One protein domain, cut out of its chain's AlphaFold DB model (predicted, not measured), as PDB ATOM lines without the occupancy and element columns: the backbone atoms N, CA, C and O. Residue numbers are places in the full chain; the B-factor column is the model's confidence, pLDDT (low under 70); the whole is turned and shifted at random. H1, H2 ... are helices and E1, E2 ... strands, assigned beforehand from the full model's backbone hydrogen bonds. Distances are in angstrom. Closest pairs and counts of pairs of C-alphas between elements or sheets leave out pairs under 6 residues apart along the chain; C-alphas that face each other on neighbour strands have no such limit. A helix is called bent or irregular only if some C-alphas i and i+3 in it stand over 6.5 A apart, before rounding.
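AT A GLANCE: This is residues 2 to 32 and 51 to 81 of the 81 residues of an uncharacterized protein of Anaerolineae bacterium CG03_land_8_20_14_0_80_58_20 (UniProt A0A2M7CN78). Picture a long, narrow hairpin of two strands, E1 and E2, with one helix, H1, packed beside it and running roughly along its length, mostly next to E1. The first strand bends sharply at residue 9; residues 51 to 58 run on the side of H1 away from the hairpin, and residues 73 to 81 trail off as a tail, toward the end opposite the hairpin's turn at residues 16 to 20. The printed part has 62 residues with two named strands and one named helix, in the order E1, E2, H1, and the sheet, E1 - E2, is antiparallel. By class it is mixed, with helices and strands. The whole is loose, with a radius of gyration of the C-alphas of 13.8 A, and spans 47 by 23 by 17 A, only just a rod.

IN THESE COORDINATES: Begin with the sheet, at C-alpha 2, which stands at (39.399, 55.279, 133.969). From there E1, residues 2 to 15, is the longest strand by residues, with 14; it measures 30.3 A from first to last C-alpha and ends at C-alpha 15 at (60.910, 63.812, 153.527). On the way, at Gly 9, you will find that E1 bends by 69 degrees. After the turn, look for E2, residues 21 to 30, which measures 27.8 A from first to last C-alpha. Then move past the cut to C-alpha 61 at (56.414, 55.695, 150.741), where H1, residues 61 to 72, begins; it measures 17.8 A and ends at C-alpha 72 at (40.809, 47.309, 149.601). H1 is irregular, but only just: C-alphas 62 and 65 are 6.7 A apart, and its line is a rough one.

HOW THE PARTS SIT: Start with E1 and E2, a hairpin of antiparallel neighbour strands whose N-to-C directions stand at 164 degrees. Near the beginning of the printed part, N 2 and O 30 are 2.9 A apart, within hydrogen-bond range, and N 7 and O 26 are within it at 2.8 A. Nearer the turn, look at N 14 and O 22, within hydrogen-bond range at 3.0 A. Compare the C-alphas that face each other: Ser 8 and Val 25 are 4.7 A apart, and the next such pair toward the turn is Leu 12 and Asn 24, 5.2 A apart. Now go from the sheet to the helix. E1 and H1 have 10 pairs of C-alphas within 8 A, the closest being those of Leu 12 and Pro 62, 4.8 A apart, and their centres are 9.1 A apart. E2 and H1 have 1 such pair, the C-alphas of Asn 24 and Pro 62, 7.3 A apart, with 11.2 A from centre to centre. Within the backbone of H1, 6 of 8 pairs of O i and N i+4 are within hydrogen-bond range.

THE WHOLE: To measure the full length, take the two C-alphas farthest apart, those of Gly 19 in the turn and Arg 81, the chain's last residue: they are 46.7 A apart. The first and last printed C-alphas, those of Ser 2 and Arg 81, are 19.2 A apart. The link from E1 to E2, with 5 residues between them, is tight. The link from E2 to H1 runs across the cut: residues 33 to 50 are not printed, and C-alpha 32 to C-alpha 51 is 13.9 A. The mean pLDDT of the printed part is 87.7. Look to the tail for the low values: residues 74 to 81 are under 70 in this model.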
ATOM      1  N   SER A   2      40.425  54.677 133.101       93.06
ATOM      2  CA  SER A   2      39.399  55.279 133.969       93.06
ATOM      3  C   SER A   2      40.033  55.905 135.208       93.06
ATOM      4  O   SER A   2      40.979  55.333 135.750       93.06
ATOM      5  N   LEU A   3      39.510  57.044 135.676       94.81
ATOM      6  CA  LEU A   3      39.957  57.663 136.927       94.81
ATOM      7  C   LEU A   3      39.707  56.702 138.094       94.81
ATOM      8  O   LEU A   3      38.585  56.236 138.290       94.81
ATOM      9  N   PHE A   4      40.750  56.418 138.865       94.88
ATOM     10  CA  PHE A   4      40.653  55.617 140.080       94.88
ATOM     11  C   PHE A   4      40.426  56.488 141.312       94.88
ATOM     12  O   PHE A   4      39.568  56.183 142.144       94.88
ATOM     13  N   GLY A   5      41.177  57.585 141.405       95.44
ATOM     14  CA  GLY A   5      41.085  58.521 142.513       95.44
ATOM     15  C   GLY A   5      42.105  59.647 142.419       95.44
ATOM     16  O   GLY A   5      43.081  59.566 141.669       95.44
ATOM     17  N   VAL A   6      41.850  60.686 143.206       96.94
ATOM     18  CA  VAL A   6      42.791  61.764 143.504       96.94
ATOM     19  C   VAL A   6      43.190  61.602 144.965       96.94
ATOM     20  O   VAL A   6      42.320  61.517 145.830       96.94
ATOM     21  N   PHE A   7      44.488  61.517 145.220       96.56
ATOM     22  CA  PHE A   7      45.077  61.295 146.535       96.56
ATOM     23  C   PHE A   7      45.919  62.513 146.899       96.56
ATOM     24  O   PHE A   7      46.694  63.006 146.080       96.56
ATOM     25  N   SER A   8      45.741  63.016 148.111       95.81
ATOM     26  CA  SER A   8      46.424  64.198 148.633       95.81
ATOM     27  C   SER A   8      46.234  64.249 150.136       95.81
ATOM     28  O   SER A   8      45.210  63.774 150.614       95.81
ATOM     29  N   GLY A   9      47.112  64.950 150.841       94.88
ATOM     30  CA  GLY A   9      46.988  65.160 152.278       94.88
ATOM     31  C   GLY A   9      48.267  64.772 153.011       94.88
ATOM     32  O   GLY A   9      49.271  64.445 152.367       94.88
ATOM     33  N   PRO A  10      48.264  64.833 154.352       94.56
ATOM     34  CA  PRO A  10      49.432  64.509 155.170       94.56
ATOM     35  C   PRO A  10      49.978  63.094 154.938       94.56
ATOM     36  O   PRO A  10      51.165  62.858 155.123       94.56
ATOM     37  N   GLU A  11      49.143  62.157 154.495       92.69
ATOM     38  CA  GLU A  11      49.530  60.785 154.158       92.69
ATOM     39  C   GLU A  11      50.465  60.676 152.938       92.69
ATOM     40  O   GLU A  11      51.111  59.647 152.752       92.69
ATOM     41  N   LEU A  12      50.520  61.719 152.102       94.94
ATOM     42  CA  LEU A  12      51.347  61.803 150.893       94.94
ATOM     43  C   LEU A  12      52.556  62.741 151.078       94.94
ATOM     44  O   LEU A  12      53.297  62.997 150.118       94.94
ATOM     45  N   TYR A  13      52.764  63.249 152.296       95.94
ATOM     46  CA  TYR A  13      53.995  63.935 152.669       95.94
ATOM     47  C   TYR A  13      55.161  62.949 152.687       95.94
ATOM     48  O   TYR A  13      55.060  61.843 153.221       95.94
ATOM     49  N   TYR A  14      56.292  63.371 152.133       95.69
ATOM     50  CA  TYR A  14      57.531  62.620 152.233       95.69
ATOM     51  C   TYR A  14      58.721  63.552 152.417       95.69
ATOM     52  O   TYR A  14      58.825  64.587 151.758       95.69
ATOM     53  N   LYS A  15      59.628  63.153 153.309       96.31
ATOM     54  CA  LYS A  15      60.910  63.812 153.527       96.31
ATOM     55  C   LYS A  15      62.025  62.890 153.070       96.31
ATOM     56  O   LYS A  15      62.201  61.804 153.621       96.31
ATOM     57  N   TYR A  16      62.765  63.328 152.067       94.12
ATOM     58  CA  TYR A  16      63.910  62.600 151.550       94.12
ATOM     59  C   TYR A  16      65.058  62.587 152.574       94.12
ATOM     60  O   TYR A  16      65.162  63.495 153.404       94.12
ATOM     61  N   PRO A  17      65.971  61.598 152.509       94.56
ATOM     62  CA  PRO A  17      67.131  61.535 153.403       94.56
ATOM     63  C   PRO A  17      68.029  62.779 153.364       94.56
ATOM     64  O   PRO A  17      68.678  63.100 154.354       94.56
ATOM     65  N   ASN A  18      68.055  63.492 152.235       96.69
ATOM     66  CA  ASN A  18      68.794  64.746 152.069       96.69
ATOM     67  C   ASN A  18      68.103  65.961 152.730       96.69
ATOM     68  O   ASN A  18      68.664  67.052 152.716       96.69
ATOM     69  N   GLY A  19      66.921  65.779 153.324       97.31
ATOM     70  CA  GLY A  19      66.157  66.819 154.011       97.31
ATOM     71  C   GLY A  19      65.086  67.496 153.159       97.31
ATOM     72  O   GLY A  19      64.286  68.233 153.734       97.31
ATOM     73  N   ASP A  20      65.032  67.223 151.853       97.56
ATOM     74  CA  ASP A  20      64.019  67.792 150.964       97.56
ATOM     75  C   ASP A  20      62.629  67.264 151.311       97.56
ATOM     76  O   ASP A  20      62.441  66.085 151.617       97.56
ATOM     77  N   GLU A  21      61.638  68.145 151.243       97.50
ATOM     78  CA  GLU A  21      60.264  67.851 151.630       97.50
ATOM     79  C   GLU A  21      59.326  68.013 150.443       97.50
ATOM     80  O   GLU A  21      59.378  69.005 149.714       97.50
ATOM     81  N   VAL A  22      58.435  67.040 150.269       96.12
ATOM     82  CA  VAL A  22      57.415  67.050 149.220       96.12
ATOM     83  C   VAL A  22      56.038  66.750 149.796       96.12
ATOM     84  O   VAL A  22      55.878  65.910 150.681       96.12
ATOM     85  N   TYR A  23      55.029  67.425 149.250       96.38
ATOM     86  CA  TYR A  23      53.616  67.174 149.515       96.38
ATOM     87  C   TYR A  23      52.970  66.729 148.209       96.38
ATOM     88  O   TYR A  23      52.686  67.549 147.334       96.38
ATOM     89  N   ASN A  24      52.798  65.418 148.043       96.75
ATOM     90  CA  ASN A  24      52.343  64.868 146.772       96.75
ATOM     91  C   ASN A  24      50.825  65.027 146.598       96.75
ATOM     92  O   ASN A  24      50.041  64.808 147.524       96.75
ATOM     93  N   VAL A  25      50.418  65.350 145.371       96.75
ATOM     94  CA  VAL A  25      49.043  65.187 144.885       96.75
ATOM     95  C   VAL A  25      49.101  64.217 143.715       96.75
ATOM     96  O   VAL A  25      49.749  64.491 142.706       96.75
ATOM     97  N   THR A  26      48.440  63.072 143.844       96.62
ATOM     98  CA  THR A  26      48.506  61.987 142.861       96.62
ATOM     99  C   THR A  26      47.135  61.719 142.269       96.62
ATOM    100  O   THR A  26      46.185  61.403 142.982       96.62
ATOM    101  N   ILE A  27      47.034  61.791 140.943       97.12
ATOM    102  CA  ILE A  27      45.841  61.387 140.198       97.12
ATOM    103  C   ILE A  27      46.127  60.024 139.576       97.12
ATOM    104  O   ILE A  27      46.960  59.904 138.680       97.12
ATOM    105  N   MET A  28      45.438  58.991 140.053       95.31
ATOM    106  CA  MET A  28      45.643  57.617 139.601       95.31
ATOM    107  C   MET A  28      44.594  57.238 138.552       95.31
ATOM    108  O   MET A  28      43.394  57.425 138.769       95.31
ATOM    109  N   TYR A  29      45.030  56.626 137.453       94.62
ATOM    110  CA  TYR A  29      44.158  56.048 136.432       94.62
ATOM    111  C   TYR A  29      44.405  54.545 136.312       94.62
ATOM    112  O   TYR A  29      45.540  54.089 136.407       94.62
ATOM    113  N   LEU A  30      43.348  53.777 136.054       92.56
ATOM    114  CA  LEU A  30      43.446  52.350 135.747       92.56
ATOM    115  C   LEU A  30      43.326  52.120 134.242       92.56
ATOM    116  O   LEU A  30      42.418  52.650 133.590       92.56
ATOM    117  N   SER A  31      44.210  51.285 133.702       91.50
ATOM    118  CA  SER A  31      44.038  50.647 132.396       91.50
ATOM    119  C   SER A  31      43.807  49.154 132.592       91.50
ATOM    120  O   SER A  31      44.427  48.546 133.458       91.50
ATOM    121  N   ARG A  32      42.895  48.579 131.806       87.12
ATOM    122  CA  ARG A  32      42.597  47.135 131.817       87.12
ATOM    123  C   ARG A  32      43.259  46.390 130.665       87.12
ATOM    124  O   ARG A  32      43.395  45.179 130.737       87.12
ATOM    125  N   ALA A  51      50.893  40.100 140.969       90.62
ATOM    126  CA  ALA A  51      49.527  39.956 141.453       90.62
ATOM    127  C   ALA A  51      49.265  40.982 142.571       90.62
ATOM    128  O   ALA A  51      50.195  41.458 143.224       90.62
ATOM    129  N   VAL A  52      48.000  41.348 142.787       88.38
ATOM    130  CA  VAL A  52      47.614  42.427 143.721       88.38
ATOM    131  C   VAL A  52      48.084  42.155 145.157       88.38
ATOM    132  O   VAL A  52      48.463  43.077 145.880       88.38
ATOM    133  N   ASP A  53      48.080  40.891 145.558       89.00
ATOM    134  CA  ASP A  53      48.535  40.372 146.848       89.00
ATOM    135  C   ASP A  53      50.050  40.109 146.911       89.00
ATOM    136  O   ASP A  53      50.584  39.885 147.992       89.00
ATOM    137  N   GLN A  54      50.751  40.194 145.778       93.19
ATOM    138  CA  GLN A  54      52.197  39.972 145.653       93.19
ATOM    139  C   GLN A  54      52.987  41.256 145.361       93.19
ATOM    140  O   GLN A  54      54.177  41.192 145.056       93.19
ATOM    141  N   ILE A  55      52.348  42.428 145.439       91.81
ATOM    142  CA  ILE A  55      53.041  43.715 145.311       91.81
ATOM    143  C   ILE A  55      54.073  43.840 146.451       91.81
ATOM    144  O   ILE A  55      53.677  43.692 147.613       91.81
ATOM    145  N   PRO A  56      55.354  44.147 146.158       91.88
ATOM    146  CA  PRO A  56      56.393  44.296 147.176       91.88
ATOM    147  C   PRO A  56      56.043  45.330 148.255       91.88
ATOM    148  O   PRO A  56      55.398  46.343 147.983       91.88
ATOM    149  N   GLU A  57      56.507  45.103 149.484       89.38
ATOM    150  CA  GLU A  57      56.331  46.063 150.587       89.38
ATOM    151  C   GLU A  57      57.293  47.258 150.492       89.38
ATOM    152  O   GLU A  57      56.989  48.364 150.964       89.38
ATOM    153  N   ASP A  58      58.453  47.041 149.865       91.19
ATOM    154  CA  ASP A  58      59.473  48.061 149.632       91.19
ATOM    155  C   ASP A  58      59.168  48.867 148.366       91.19
ATOM    156  O   ASP A  58      59.781  48.728 147.312       91.19
ATOM    157  N   VAL A  59      58.124  49.681 148.467       92.31
ATOM    158  CA  VAL A  59      57.734  50.660 147.451       92.31
ATOM    159  C   VAL A  59      57.908  52.069 147.997       92.31
ATOM    160  O   VAL A  59      57.905  52.286 149.213       92.31
ATOM    161  N   SER A  60      57.991  53.044 147.091       90.19
ATOM    162  CA  SER A  60      58.059  54.463 147.448       90.19
ATOM    163  C   SER A  60      56.978  54.828 148.487       90.19
ATOM    164  O   SER A  60      55.790  54.590 148.233       90.19
ATOM    165  N   PRO A  61      57.346  55.395 149.654       92.38
ATOM    166  CA  PRO A  61      56.414  55.695 150.741       92.38
ATOM    167  C   PRO A  61      55.124  56.433 150.343       92.38
ATOM    168  O   PRO A  61      54.060  55.962 150.751       92.38
ATOM    169  N   PRO A  62      55.139  57.499 149.513       93.19
ATOM    170  CA  PRO A  62      53.905  58.183 149.108       93.19
ATOM    171  C   PRO A  62      52.951  57.324 148.258       93.19
ATOM    172  O   PRO A  62      51.767  57.640 148.160       93.19
ATOM    173  N   ILE A  63      53.422  56.222 147.661       93.56
ATOM    174  CA  ILE A  63      52.587  55.315 146.854       93.56
ATOM    175  C   ILE A  63      51.903  54.245 147.718       93.56
ATOM    176  O   ILE A  63      50.813  53.784 147.370       93.56
ATOM    177  N   LYS A  64      52.478  53.893 148.879       93.69
ATOM    178  CA  LYS A  64      51.915  52.907 149.826       93.69
ATOM    179  C   LYS A  64      50.428  53.129 150.142       93.69
ATOM    180  O   LYS A  64      49.655  52.190 149.936       93.69
ATOM    181  N   PRO A  65      49.963  54.324 150.570       93.62
ATOM    182  CA  PRO A  65      48.544  54.526 150.877       93.62
ATOM    183  C   PRO A  65      47.628  54.293 149.666       93.62
ATOM    184  O   PRO A  65      46.487  53.851 149.829       93.62
ATOM    185  N   ILE A  66      48.129  54.540 148.454       94.75
ATOM    186  CA  ILE A  66      47.384  54.358 147.208       94.75
ATOM    187  C   ILE A  66      47.275  52.869 146.852       94.75
ATOM    188  O   ILE A  66      46.183  52.405 146.523       94.75
ATOM    189  N   ILE A  67      48.368  52.105 146.975       93.69
ATOM    190  CA  ILE A  67      48.364  50.641 146.799       93.69
ATOM    191  C   ILE A  67      47.408  49.990 147.798       93.69
ATOM    192  O   ILE A  67      46.582  49.163 147.416       93.69
ATOM    193  N   GLU A  68      47.443  50.404 149.063       92.50
ATOM    194  CA  GLU A  68      46.542  49.864 150.083       92.50
ATOM    195  C   GLU A  68      45.076  50.223 149.809       92.50
ATOM    196  O   GLU A  68      44.174  49.405 150.005       92.50
ATOM    197  N   HIS A  69      44.805  51.424 149.286       93.31
ATOM    198  CA  HIS A  69      43.469  51.771 148.802       93.31
ATOM    199  C   HIS A  69      43.044  50.884 147.621       93.31
ATOM    200  O   HIS A  69      41.900  50.430 147.576       93.31
ATOM    201  N   PHE A  70      43.958  50.603 146.690       92.06
ATOM    202  CA  PHE A  70      43.721  49.717 145.552       92.06
ATOM    203  C   PHE A  70      43.415  48.279 145.969       92.06
ATOM    204  O   PHE A  70      42.428  47.724 145.481       92.06
ATOM    205  N   LYS A  71      44.170  47.710 146.916       90.00
ATOM    206  CA  LYS A  71      43.914  46.376 147.482       90.00
ATOM    207  C   LYS A  71      42.524  46.293 148.121       90.00
ATOM    208  O   LYS A  71      41.755  45.395 147.795       90.00
ATOM    209  N   ARG A  72      42.138  47.276 148.950       89.75
ATOM    210  CA  ARG A  72      40.809  47.309 149.601       89.75
ATOM    211  C   ARG A  72      39.643  47.423 148.619       89.75
ATOM    212  O   ARG A  72      38.586  46.845 148.854       89.75
ATOM    213  N   ARG A  73      39.810  48.188 147.537       83.75
ATOM    214  CA  ARG A  73      38.778  48.366 146.497       83.75
ATOM    215  C   ARG A  73      38.731  47.240 145.468       83.75
ATOM    216  O   ARG A  73      37.872  47.291 144.589       83.75
ATOM    217  N   SER A  74      39.614  46.253 145.572       66.50
ATOM    218  CA  SER A  74      39.779  45.168 144.605       66.50
ATOM    219  C   SER A  74      39.213  43.811 145.071       66.50
ATOM    220  O   SER A  74      39.927  42.820 144.962       66.50
ATOM    221  N   PRO A  75      37.949  43.673 145.530       48.97
ATOM    222  CA  PRO A  75      37.407  42.348 145.835       48.97
ATOM    223  C   PRO A  75      37.069  41.508 144.581       48.97
ATOM    224  O   PRO A  75      36.612  40.386 144.734       48.97
ATOM    225  N   ALA A  76      37.263  42.015 143.349       47.06
ATOM    226  CA  ALA A  76      36.748  41.387 142.122       47.06
ATOM    227  C   ALA A  76      37.646  41.545 140.867       47.06
ATOM    228  O   ALA A  76      37.147  41.821 139.776       47.06
ATOM    229  N   TRP A  77      38.971  41.376 140.983       51.53
ATOM    230  CA  TRP A  77      39.802  41.127 139.783       51.53
ATOM    231  C   TRP A  77      39.651  39.691 139.245       51.53
ATOM    232  O   TRP A  77      40.037  39.433 138.109       51.53
ATOM    233  N   GLU A  78      39.041  38.779 140.015       46.47
ATOM    234  CA  GLU A  78      38.838  37.371 139.638       46.47
ATOM    235  C   GLU A  78      37.612  37.112 138.738       46.47
ATOM    236  O   GLU A  78      37.567  36.087 138.066       46.47
ATOM    237  N   GLU A  79      36.629  38.018 138.646       38.25
ATOM    238  CA  GLU A  79      35.321  37.667 138.050       38.25
ATOM    239  C   GLU A  79      35.177  37.946 136.540       38.25
ATOM    240  O   GLU A  79      34.096  37.789 135.977       38.25
ATOM    241  N   LYS A  80      36.236  38.367 135.837       38.44
ATOM    242  CA  LYS A  80      36.179  38.543 134.372       38.44
ATOM    243  C   LYS A  80      37.458  38.082 133.678       38.44
ATOM    244  O   LYS A  80      38.251  38.905 133.225       38.44
ATOM    245  N   ARG A  81      37.623  36.765 133.574       42.72
ATOM    246  CA  ARG A  81      38.353  36.116 132.476       42.72
ATOM    247  C   ARG A  81      37.379  35.258 131.688       42.72
ATOM    248  O   ARG A  81      36.504  34.647 132.336       42.72
TER     249      ARG A  81